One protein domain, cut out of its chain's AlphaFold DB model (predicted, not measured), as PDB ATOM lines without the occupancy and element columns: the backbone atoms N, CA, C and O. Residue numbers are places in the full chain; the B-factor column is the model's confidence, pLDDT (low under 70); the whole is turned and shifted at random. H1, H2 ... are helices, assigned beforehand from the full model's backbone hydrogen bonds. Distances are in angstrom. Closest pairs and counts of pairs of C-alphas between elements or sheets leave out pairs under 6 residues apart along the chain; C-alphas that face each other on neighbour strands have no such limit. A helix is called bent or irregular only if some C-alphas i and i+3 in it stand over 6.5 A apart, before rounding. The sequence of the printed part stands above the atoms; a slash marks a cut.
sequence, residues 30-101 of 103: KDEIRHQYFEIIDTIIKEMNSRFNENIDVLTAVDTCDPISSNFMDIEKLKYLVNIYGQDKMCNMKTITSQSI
ATOM      1  N   LYS A  30     188.384  96.205 204.182       56.03
ATOM      2  CA  LYS A  30     187.824  95.581 202.975       56.03
ATOM      3  C   LYS A  30     186.304  95.743 202.850       56.03
ATOM      4  O   LYS A  30     185.824  95.899 201.733       56.03
ATOM      5  N   ASP A  31     185.557  95.713 203.953       56.41
ATOM      6  CA  ASP A  31     184.097  95.882 203.932       56.41
ATOM      7  C   ASP A  31     183.704  97.352 203.742       56.41
ATOM      8  O   ASP A  31     182.725  97.641 203.062       56.41
ATOM      9  N   GLU A  32     184.523  98.279 204.241       56.75
ATOM     10  CA  GLU A  32     184.345  99.723 204.050       56.75
ATOM     11  C   GLU A  32     184.587 100.137 202.587       56.75
ATOM     12  O   GLU A  32     183.773 100.839 201.991       56.75
ATOM     13  N   ILE A  33     185.639  99.603 201.955       64.50
ATOM     14  CA  ILE A  33     185.904  99.810 200.521       64.50
ATOM     15  C   ILE A  33     184.802  99.171 199.663       64.50
ATOM     16  O   ILE A  33     184.337  99.766 198.693       64.50
ATOM     17  N   ARG A  34     184.346  97.965 200.021       65.12
ATOM     18  CA  ARG A  34     183.246  97.292 199.318       65.12
ATOM     19  C   ARG A  34     181.939  98.088 199.421       65.12
ATOM     20  O   ARG A  34     181.210  98.158 198.436       65.12
ATOM     21  N   HIS A  35     181.662  98.702 200.569       69.81
ATOM     22  CA  HIS A  35     180.498  99.567 200.750       69.81
ATOM     23  C   HIS A  35     180.549 100.796 199.830       69.81
ATOM     24  O   HIS A  35     179.576 101.061 199.130       69.81
ATOM     25  N   GLN A  36     181.707 101.460 199.733       68.25
ATOM     26  CA  GLN A  36     181.908 102.590 198.816       68.25
ATOM     27  C   GLN A  36     181.725 102.192 197.341       68.25
ATOM     28  O   GLN A  36     181.135 102.941 196.566       68.25
ATOM     29  N   TYR A  37     182.181 101.001 196.936       74.50
ATOM     30  CA  TYR A  37     181.943 100.504 195.577       74.50
ATOM     31  C   TYR A  37     180.460 100.301 195.277       74.50
ATOM     32  O   TYR A  37     180.015 100.653 194.185       74.50
ATOM     33  N   PHE A  38     179.697  99.749 196.221       80.44
ATOM     34  CA  PHE A  38     178.262  99.572 196.026       80.44
ATOM     35  C   PHE A  38     177.530 100.910 195.950       80.44
ATOM     36  O   PHE A  38     176.711 101.074 195.060       80.44
ATOM     37  N   GLU A  39     177.900 101.898 196.764       78.62
ATOM     38  CA  GLU A  39     177.305 103.237 196.698       78.62
ATOM     39  C   GLU A  39     177.544 103.923 195.338       78.62
ATOM     40  O   GLU A  39     176.635 104.525 194.758       78.62
ATOM     41  N   ILE A  40     178.751 103.781 194.777       79.12
ATOM     42  CA  ILE A  40     179.077 104.300 193.441       79.12
ATOM     43  C   ILE A  40     178.269 103.571 192.362       79.12
ATOM     44  O   ILE A  40     177.694 104.218 191.487       79.12
ATOM     45  N   ILE A  41     178.205 102.237 192.417       84.00
ATOM     46  CA  ILE A  41     177.435 101.430 191.457       84.00
ATOM     47  C   ILE A  41     175.947 101.782 191.532       84.00
ATOM     48  O   ILE A  41     175.332 102.019 190.495       84.00
ATOM     49  N   ASP A  42     175.386 101.889 192.733       82.69
ATOM     50  CA  ASP A  42     173.988 102.253 192.951       82.69
ATOM     51  C   ASP A  42     173.690 103.653 192.403       82.69
ATOM     52  O   ASP A  42     172.655 103.870 191.771       82.69
ATOM     53  N   THR A  43     174.621 104.597 192.567       83.00
ATOM     54  CA  THR A  43     174.501 105.950 192.003       83.00
ATOM     55  C   THR A  43     174.512 105.930 190.475       83.00
ATOM     56  O   THR A  43     173.678 106.585 189.849       83.00
ATOM     57  N   ILE A  44     175.408 105.150 189.860       83.56
ATOM     58  CA  ILE A  44     175.460 104.988 188.400       83.56
ATOM     59  C   ILE A  44     174.163 104.358 187.887       83.56
ATOM     60  O   ILE A  44     173.572 104.867 186.939       83.56
ATOM     61  N   ILE A  45     173.688 103.286 188.527       84.19
ATOM     62  CA  ILE A  45     172.437 102.616 188.157       84.19
ATOM     63  C   ILE A  45     171.261 103.586 188.280       84.19
ATOM     64  O   ILE A  45     170.415 103.638 187.391       84.19
ATOM     65  N   LYS A  46     171.209 104.384 189.350       81.94
ATOM     66  CA  LYS A  46     170.163 105.390 189.550       81.94
ATOM     67  C   LYS A  46     170.173 106.453 188.451       81.94
ATOM     68  O   LYS A  46     169.110 106.777 187.930       81.94
ATOM     69  N   GLU A  47     171.345 106.962 188.083       77.56
ATOM     70  CA  GLU A  47     171.489 107.957 187.016       77.56
ATOM     71  C   GLU A  47     171.124 107.370 185.646       77.56
ATOM     72  O   GLU A  47     170.397 107.996 184.876       77.56
ATOM     73  N   MET A  48     171.567 106.143 185.349       78.12
ATOM     74  CA  MET A  48     171.182 105.435 184.126       78.12
ATOM     75  C   MET A  48     169.669 105.223 184.072       78.12
ATOM     76  O   MET A  48     169.034 105.568 183.080       78.12
ATOM     77  N   ASN A  49     169.068 104.736 185.156       80.81
ATOM     78  CA  ASN A  49     167.626 104.547 185.228       80.81
ATOM     79  C   ASN A  49     166.875 105.873 185.084       80.81
ATOM     80  O   ASN A  49     165.891 105.912 184.360       80.81
ATOM     81  N   SER A  50     167.331 106.969 185.697       77.19
ATOM     82  CA  SER A  50     166.699 108.285 185.518       77.19
ATOM     83  C   SER A  50     166.763 108.750 184.060       77.19
ATOM     84  O   SER A  50     165.742 109.126 183.495       77.19
ATOM     85  N   ARG A  51     167.925 108.642 183.401       72.00
ATOM     86  CA  ARG A  51     168.091 109.090 182.006       72.00
ATOM     87  C   ARG A  51     167.314 108.250 180.994       72.00
ATOM     88  O   ARG A  51     166.819 108.795 180.006       72.00
ATOM     89  N   PHE A  52     167.247 106.938 181.207       70.12
ATOM     90  CA  PHE A  52     166.707 106.001 180.221       70.12
ATOM     91  C   PHE A  52     165.272 105.548 180.516       70.12
ATOM     92  O   PHE A  52     164.540 105.288 179.564       70.12
ATOM     93  N   ASN A  53     164.816 105.529 181.776       74.56
ATOM     94  CA  ASN A  53     163.417 105.192 182.077       74.56
ATOM     95  C   ASN A  53     162.462 106.342 181.765       74.56
ATOM     96  O   ASN A  53     161.328 106.078 181.393       74.56
ATOM     97  N   GLU A  54     162.889 107.604 181.869       67.00
ATOM     98  CA  GLU A  54     162.020 108.740 181.517       67.00
ATOM     99  C   GLU A  54     161.666 108.764 180.024       67.00
ATOM    100  O   GLU A  54     160.612 109.263 179.642       67.00
ATOM    101  N   ASN A  55     162.528 108.192 179.177       72.31
ATOM    102  CA  ASN A  55     162.376 108.212 177.722       72.31
ATOM    103  C   ASN A  55     161.971 106.854 177.136       72.31
ATOM    104  O   ASN A  55     161.849 106.737 175.916       72.31
ATOM    105  N   ILE A  56     161.767 105.827 177.970       79.69
ATOM    106  CA  ILE A  56     161.494 104.466 177.492       79.69
ATOM    107  C   ILE A  56     160.212 104.405 176.668       79.69
ATOM    108  O   ILE A  56     160.173 103.724 175.648       79.69
ATOM    109  N   ASP A  57     159.195 105.170 177.056       80.50
ATOM    110  CA  ASP A  57     157.912 105.210 176.364       80.50
ATOM    111  C   ASP A  57     158.042 105.883 174.987       80.50
ATOM    112  O   ASP A  57     157.494 105.392 173.999       80.50
ATOM    113  N   VAL A  58     158.849 106.952 174.886       80.19
ATOM    114  CA  VAL A  58     159.171 107.612 173.607       80.19
ATOM    115  C   VAL A  58     159.927 106.646 172.698       80.19
ATOM    116  O   VAL A  58     159.558 106.477 171.539       80.19
ATOM    117  N   LEU A  59     160.967 105.992 173.221       80.75
ATOM    118  CA  LEU A  59     161.796 105.050 172.466       80.75
ATOM    119  C   LEU A  59     160.992 103.832 172.003       80.75
ATOM    120  O   LEU A  59     161.123 103.413 170.857       80.75
ATOM    121  N   THR A  60     160.122 103.306 172.866       84.25
ATOM    122  CA  THR A  60     159.228 102.188 172.547       84.25
ATOM    123  C   THR A  60     158.249 102.573 171.448       84.25
ATOM    124  O   THR A  60     157.996 101.786 170.542       84.25
ATOM    125  N   ALA A  61     157.714 103.792 171.486       83.88
ATOM    126  CA  ALA A  61     156.824 104.261 170.440       83.88
ATOM    127  C   ALA A  61     157.569 104.544 169.120       83.88
ATOM    128  O   ALA A  61     157.037 104.257 168.054       83.88
ATOM    129  N   VAL A  62     158.816 105.026 169.162       83.94
ATOM    130  CA  VAL A  62     159.662 105.160 167.959       83.94
ATOM    131  C   VAL A  62     159.979 103.795 167.340       83.94
ATOM    132  O   VAL A  62     159.897 103.659 166.123       83.94
ATOM    133  N   ASP A  63     160.271 102.779 168.156       87.62
ATOM    134  CA  ASP A  63     160.496 101.399 167.700       87.62
ATOM    135  C   ASP A  63     159.288 100.845 166.923       87.62
ATOM    136  O   ASP A  63     159.447 100.144 165.929       87.62
ATOM    137  N   THR A  64     158.064 101.246 167.282       89.44
ATOM    138  CA  THR A  64     156.856 100.829 166.543       89.44
ATOM    139  C   THR A  64     156.694 101.465 165.164       89.44
ATOM    140  O   THR A  64     155.873 101.006 164.367       89.44
ATOM    141  N   CYS A  65     157.475 102.502 164.861       85.94
ATOM    142  CA  CYS A  65     157.504 103.147 163.554       85.94
ATOM    143  C   CYS A  65     158.535 102.512 162.606       85.94
ATOM    144  O   CYS A  65     158.539 102.855 161.424       85.94
ATOM    145  N   ASP A  66     159.399 101.610 163.091       88.44
ATOM    146  CA  ASP A  66     160.382 100.901 162.269       88.44
ATOM    147  C   ASP A  66     159.747  99.654 161.619       88.44
ATOM    148  O   ASP A  66     159.350  98.735 162.338       88.44
ATOM    149  N   PRO A  67     159.677  99.563 160.274       88.94
ATOM    150  CA  PRO A  67     159.139  98.401 159.559       88.94
ATOM    151  C   PRO A  67     159.857  97.074 159.837       88.94
ATOM    152  O   PRO A  67     159.306  96.013 159.548       88.94
ATOM    153  N   ILE A  68     161.096  97.124 160.332       92.69
ATOM    154  CA  ILE A  68     161.910  95.944 160.651       92.69
ATOM    155  C   ILE A  68     161.649  95.472 162.089       92.69
ATOM    156  O   ILE A  68     161.906  94.311 162.419       92.69
ATOM    157  N   SER A  69     161.116  96.347 162.947       90.00
ATOM    158  CA  SER A  69     160.839  96.018 164.339       90.00
ATOM    159  C   SER A  69     159.751  94.957 164.455       90.00
ATOM    160  O   SER A  69     158.730  94.980 163.765       90.00
ATOM    161  N   SER A  70     159.913  94.050 165.421       90.75
ATOM    162  CA  SER A  70     158.852  93.113 165.805       90.75
ATOM    163  C   SER A  70     157.607  93.817 166.355       90.75
ATOM    164  O   SER A  70     156.561  93.187 166.484       90.75
ATOM    165  N   ASN A  71     157.727  95.101 166.709       86.19
ATOM    166  CA  ASN A  71     156.663  95.932 167.261       86.19
ATOM    167  C   ASN A  71     156.063  96.900 166.230       86.19
ATOM    168  O   ASN A  71     155.332  97.816 166.616       86.19
ATOM    169  N   PHE A  72     156.379  96.734 164.941       91.00
ATOM    170  CA  PHE A  72     155.892  97.619 163.891       91.00
ATOM    171  C   PHE A  72     154.361  97.730 163.913       91.00
ATOM    172  O   PHE A  72     153.652  96.724 163.865       91.00
ATOM    173  N   MET A  73     153.857  98.965 163.967       87.00
ATOM    174  CA  MET A  73     152.426  99.300 164.003       87.00
ATOM    175  C   MET A  73     151.657  98.761 165.227       87.00
ATOM    176  O   MET A  73     150.434  98.620 165.176       87.00
ATOM    177  N   ASP A  74     152.335  98.503 166.351       90.06
ATOM    178  CA  ASP A  74     151.668  98.204 167.623       90.06
ATOM    179  C   ASP A  74     150.930  99.451 168.157       90.06
ATOM    180  O   ASP A  74     151.515 100.418 168.655       90.06
ATOM    181  N   ILE A  75     149.601  99.413 168.026       85.62
ATOM    182  CA  ILE A  75     148.689 100.524 168.319       85.62
ATOM    183  C   ILE A  75     148.745 100.937 169.792       85.62
ATOM    184  O   ILE A  75     148.619 102.125 170.092       85.62
ATOM    185  N   GLU A  76     148.931  99.997 170.721       86.44
ATOM    186  CA  GLU A  76     148.942 100.321 172.151       86.44
ATOM    187  C   GLU A  76     150.154 101.180 172.514       86.44
ATOM    188  O   GLU A  76     150.029 102.148 173.266       86.44
ATOM    189  N   LYS A  77     151.305 100.896 171.902       83.56
ATOM    190  CA  LYS A  77     152.542 101.666 172.083       83.56
ATOM    191  C   LYS A  77     152.492 103.018 171.361       83.56
ATOM    192  O   LYS A  77     152.985 104.015 171.883       83.56
ATOM    193  N   LEU A  78     151.819 103.090 170.209       84.75
ATOM    194  CA  LEU A  78     151.628 104.329 169.439       84.75
ATOM    195  C   LEU A  78     150.758 105.379 170.149       84.75
ATOM    196  O   LEU A  78     150.952 106.578 169.930       84.75
ATOM    197  N   LYS A  79     149.827 104.972 171.026       83.38
ATOM    198  CA  LYS A  79     148.983 105.908 171.805       83.38
ATOM    199  C   LYS A  79     149.808 106.929 172.586       83.38
ATOM    200  O   LYS A  79     149.369 108.063 172.767       83.38
ATOM    201  N   TYR A  80     151.006 106.545 173.018       79.31
ATOM    202  CA  TYR A  80     151.911 107.434 173.731       79.31
ATOM    203  C   TYR A  80     152.354 108.630 172.870       79.31
ATOM    204  O   TYR A  80     152.295 109.770 173.329       79.31
ATOM    205  N   LEU A  81     152.691 108.405 171.593       77.38
ATOM    206  CA  LEU A  81     153.036 109.488 170.662       77.38
ATOM    207  C   LEU A  81     151.848 110.412 170.404       77.38
ATOM    208  O   LEU A  81     152.026 111.625 170.376       77.38
ATOM    209  N   VAL A  82     150.637 109.860 170.280       78.00
ATOM    210  CA  VAL A  82     149.407 110.654 170.105       78.00
ATOM    211  C   VAL A  82     149.149 111.558 171.313       78.00
ATOM    212  O   VAL A  82     148.764 112.708 171.138       78.00
ATOM    213  N   ASN A  83     149.415 111.072 172.530       75.12
ATOM    214  CA  ASN A  83     149.249 111.855 173.759       75.12
ATOM    215  C   ASN A  83     150.269 113.001 173.897       75.12
ATOM    216  O   ASN A  83     149.991 113.983 174.587       75.12
ATOM    217  N   ILE A  84     151.435 112.888 173.257       73.44
ATOM    218  CA  ILE A  84     152.478 113.929 173.249       73.44
ATOM    219  C   ILE A  84     152.320 114.875 172.052       73.44
ATOM    220  O   ILE A  84     152.730 116.035 172.115       73.44
ATOM    221  N   TYR A  85     151.716 114.411 170.960       66.38
ATOM    222  CA  TYR A  85     151.535 115.192 169.743       66.38
ATOM    223  C   TYR A  85     150.696 116.454 170.018       66.38
ATOM    224  O   TYR A  85     149.537 116.376 170.421       66.38
ATOM    225  N   GLY A  86     151.292 117.636 169.824       63.66
ATOM    226  CA  GLY A  86     150.669 118.936 170.124       63.66
ATOM    227  C   GLY A  86     150.946 119.490 171.532       63.66
ATOM    228  O   GLY A  86     150.528 120.605 171.841       63.66
ATOM    229  N   GLN A  87     151.691 118.769 172.378       64.06
ATOM    230  CA  GLN A  87     152.217 119.263 173.657       64.06
ATOM    231  C   GLN A  87     153.596 119.923 173.452       64.06
ATOM    232  O   GLN A  87     154.595 119.502 174.038       64.06
ATOM    233  N   ASP A  88     153.668 120.996 172.651       55.09
ATOM    234  CA  ASP A  88     154.909 121.744 172.327       55.09
ATOM    235  C   ASP A  88     155.677 122.288 173.556       55.09
ATOM    236  O   ASP A  88     156.789 122.800 173.439       55.09
ATOM    237  N   LYS A  89     155.103 122.185 174.762       54.66
ATOM    238  CA  LYS A  89     155.708 122.636 176.024       54.66
ATOM    239  C   LYS A  89     156.321 121.521 176.883       54.66
ATOM    240  O   LYS A  89     156.959 121.854 177.878       54.66
ATOM    241  N   MET A  90     156.147 120.235 176.547       50.25
ATOM    242  CA  MET A  90     156.673 119.118 177.362       50.25
ATOM    243  C   MET A  90     158.023 118.575 176.887       50.25
ATOM    244  O   MET A  90     158.821 118.135 177.714       50.25
ATOM    245  N   CYS A  91     158.330 118.646 175.590       47.75
ATOM    246  CA  CYS A  91     159.663 118.297 175.105       47.75
ATOM    247  C   CYS A  91     160.608 119.468 175.372       47.75
ATOM    248  O   CYS A  91     160.752 120.383 174.562       47.75
ATOM    249  N   ASN A  92     161.251 119.455 176.536       50.03
ATOM    250  CA  ASN A  92     162.336 120.370 176.850       50.03
ATOM    251  C   ASN A  92     163.491 120.054 175.882       50.03
ATOM    252  O   ASN A  92     164.343 119.214 176.147       50.03
ATOM    253  N   MET A  93     163.488 120.684 174.706       50.50
ATOM    254  CA  MET A  93     164.401 120.399 173.590       50.50
ATOM    255  C   MET A  93     165.882 120.506 174.001       50.50
ATOM    256  O   MET A  93     166.746 119.863 173.413       50.50
ATOM    257  N   LYS A  94     166.151 121.232 175.098       52.00
ATOM    258  CA  LYS A  94     167.443 121.304 175.790       52.00
ATOM    259  C   LYS A  94     167.981 119.936 176.226       52.00
ATOM    260  O   LYS A  94     169.191 119.724 176.127       52.00
ATOM    261  N   THR A  95     167.134 119.000 176.661       48.25
ATOM    262  CA  THR A  95     167.561 117.677 177.151       48.25
ATOM    263  C   THR A  95     168.037 116.778 176.007       48.25
ATOM    264  O   THR A  95     169.041 116.086 176.158       48.25
ATOM    265  N   ILE A  96     167.406 116.871 174.830       47.28
ATOM    266  CA  ILE A  96     167.778 116.098 173.631       47.28
ATOM    267  C   ILE A  96     169.092 116.623 173.027       47.28
ATOM    268  O   ILE A  96     169.998 115.841 172.740       47.28
ATOM    269  N   THR A  97     169.278 117.948 172.931       46.56
ATOM    270  CA  THR A  97     170.570 118.526 172.500       46.56
ATOM    271  C   THR A  97     171.719 118.195 173.452       46.56
ATOM    272  O   THR A  97     172.830 117.958 172.994       46.56
ATOM    273  N   SER A  98     171.466 118.106 174.763       48.03
ATOM    274  CA  SER A  98     172.495 117.719 175.746       48.03
ATOM    275  C   SER A  98     172.983 116.276 175.562       48.03
ATOM    276  O   SER A  98     174.131 115.977 175.875       48.03
ATOM    277  N   GLN A  99     172.133 115.387 175.038       45.91
ATOM    278  CA  GLN A  99     172.479 113.987 174.756       45.91
ATOM    279  C   GLN A  99     173.108 113.790 173.367       45.91
ATOM    280  O   GLN A  99     173.756 112.776 173.132       45.91
ATOM    281  N   SER A 100     172.972 114.769 172.467       44.31
ATOM    282  CA  SER A 100     173.495 114.706 171.093       44.31
ATOM    283  C   SER A 100     174.942 115.208 170.957       44.31
ATOM    284  O   SER A 100     175.577 114.954 169.943       44.31
ATOM    285  N   ILE A 101     175.480 115.923 171.956       44.28
ATOM    286  CA  ILE A 101     176.840 116.514 171.924       44.28
ATOM    287  C   ILE A 101     177.934 115.498 172.349       44.28
ATOM    288  O   ILE A 101     179.110 115.835 172.429       44.28
TER     289      ILE A 101
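AT A GLANCE: This is residues 30 to 101 of the 103 residues of the protein "Zinc finger MYM-type protein 1-like" of Aphis craccivora (UniProt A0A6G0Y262). Picture a long arm and a small head: the helix H1 makes the length, with its residues 30 to 50 sticking out free, and at its other end the short helix H2 packs across H3. After H3 the chain runs on through a link of 8 residues, 85 to 92, into a last short helix, H4, which touches no other helix; residues 85 to 94, of which 93 and 94 belong to H4, stand free. The printed part has 72 residues with four named helices, H1, H2, H3 and H4 in that order along the chain, and no named strand; the class is all helix. The whole is extended, with a radius of gyration of the C-alphas of 17.6 A, and its C-alphas span 53 by 30 by 22 A.

IN THESE COORDINATES: Find C-alpha 30 at (187.824, 95.581, 202.975); from there H1, residues 30 to 53, runs 33.5 A to C-alpha 53 at (163.417, 105.192, 182.077). Just after it comes H2, residues 56 to 63, 10.3 A long. Look next at residues 75 to 84 for H3, which is 14.8 A long; it is neither bent nor irregular, but only just: C-alphas 77 and 80 are 6.0 A apart. The last helix, H4, takes residues 93 to 100, is 11.0 A long and ends with C-alpha 100 at (173.495, 114.706, 171.093).

HOW THE PARTS SIT: Start from H1, which touches no helix. H1 and H2 meet only through their link, residues 54 and 55. Go on to H2 and H3, which touch, with 9 pairs of C-alphas within 8 A; their closest C-alphas, those of Ala 61 and Lys 77, are 5.3 A apart. These two helices stand at a steep tilt of 64 degrees and run opposite ways, with their centres 9.2 A apart. H4 is apart from H1, from H2 and from H3, and H1 is apart from H3. In the backbone of H1, H2 and H4 every O i to N i+4 pair is within hydrogen-bond range; in H3 you will find 4 of 6.

THE WHOLE: The two C-alphas farthest apart are those of Lys 30 and Gly 86, 54.8 A. Without the stretches that stand free, residues 30 to 50 and 85 to 94, the body has 41 residues and spans 30 by 23 by 15 A. The printed part has no cut. The link from H1 to H2 is tight, that from H3 to H4 is short, and that from H2 to H3, 11 residues, is long. In the B-factor column the mean pLDDT of the printed part is 72.9; look for values under 70 at residues 30 to 36, residue 54 and residues 85 to 101, and note that H4 has a mean of 48.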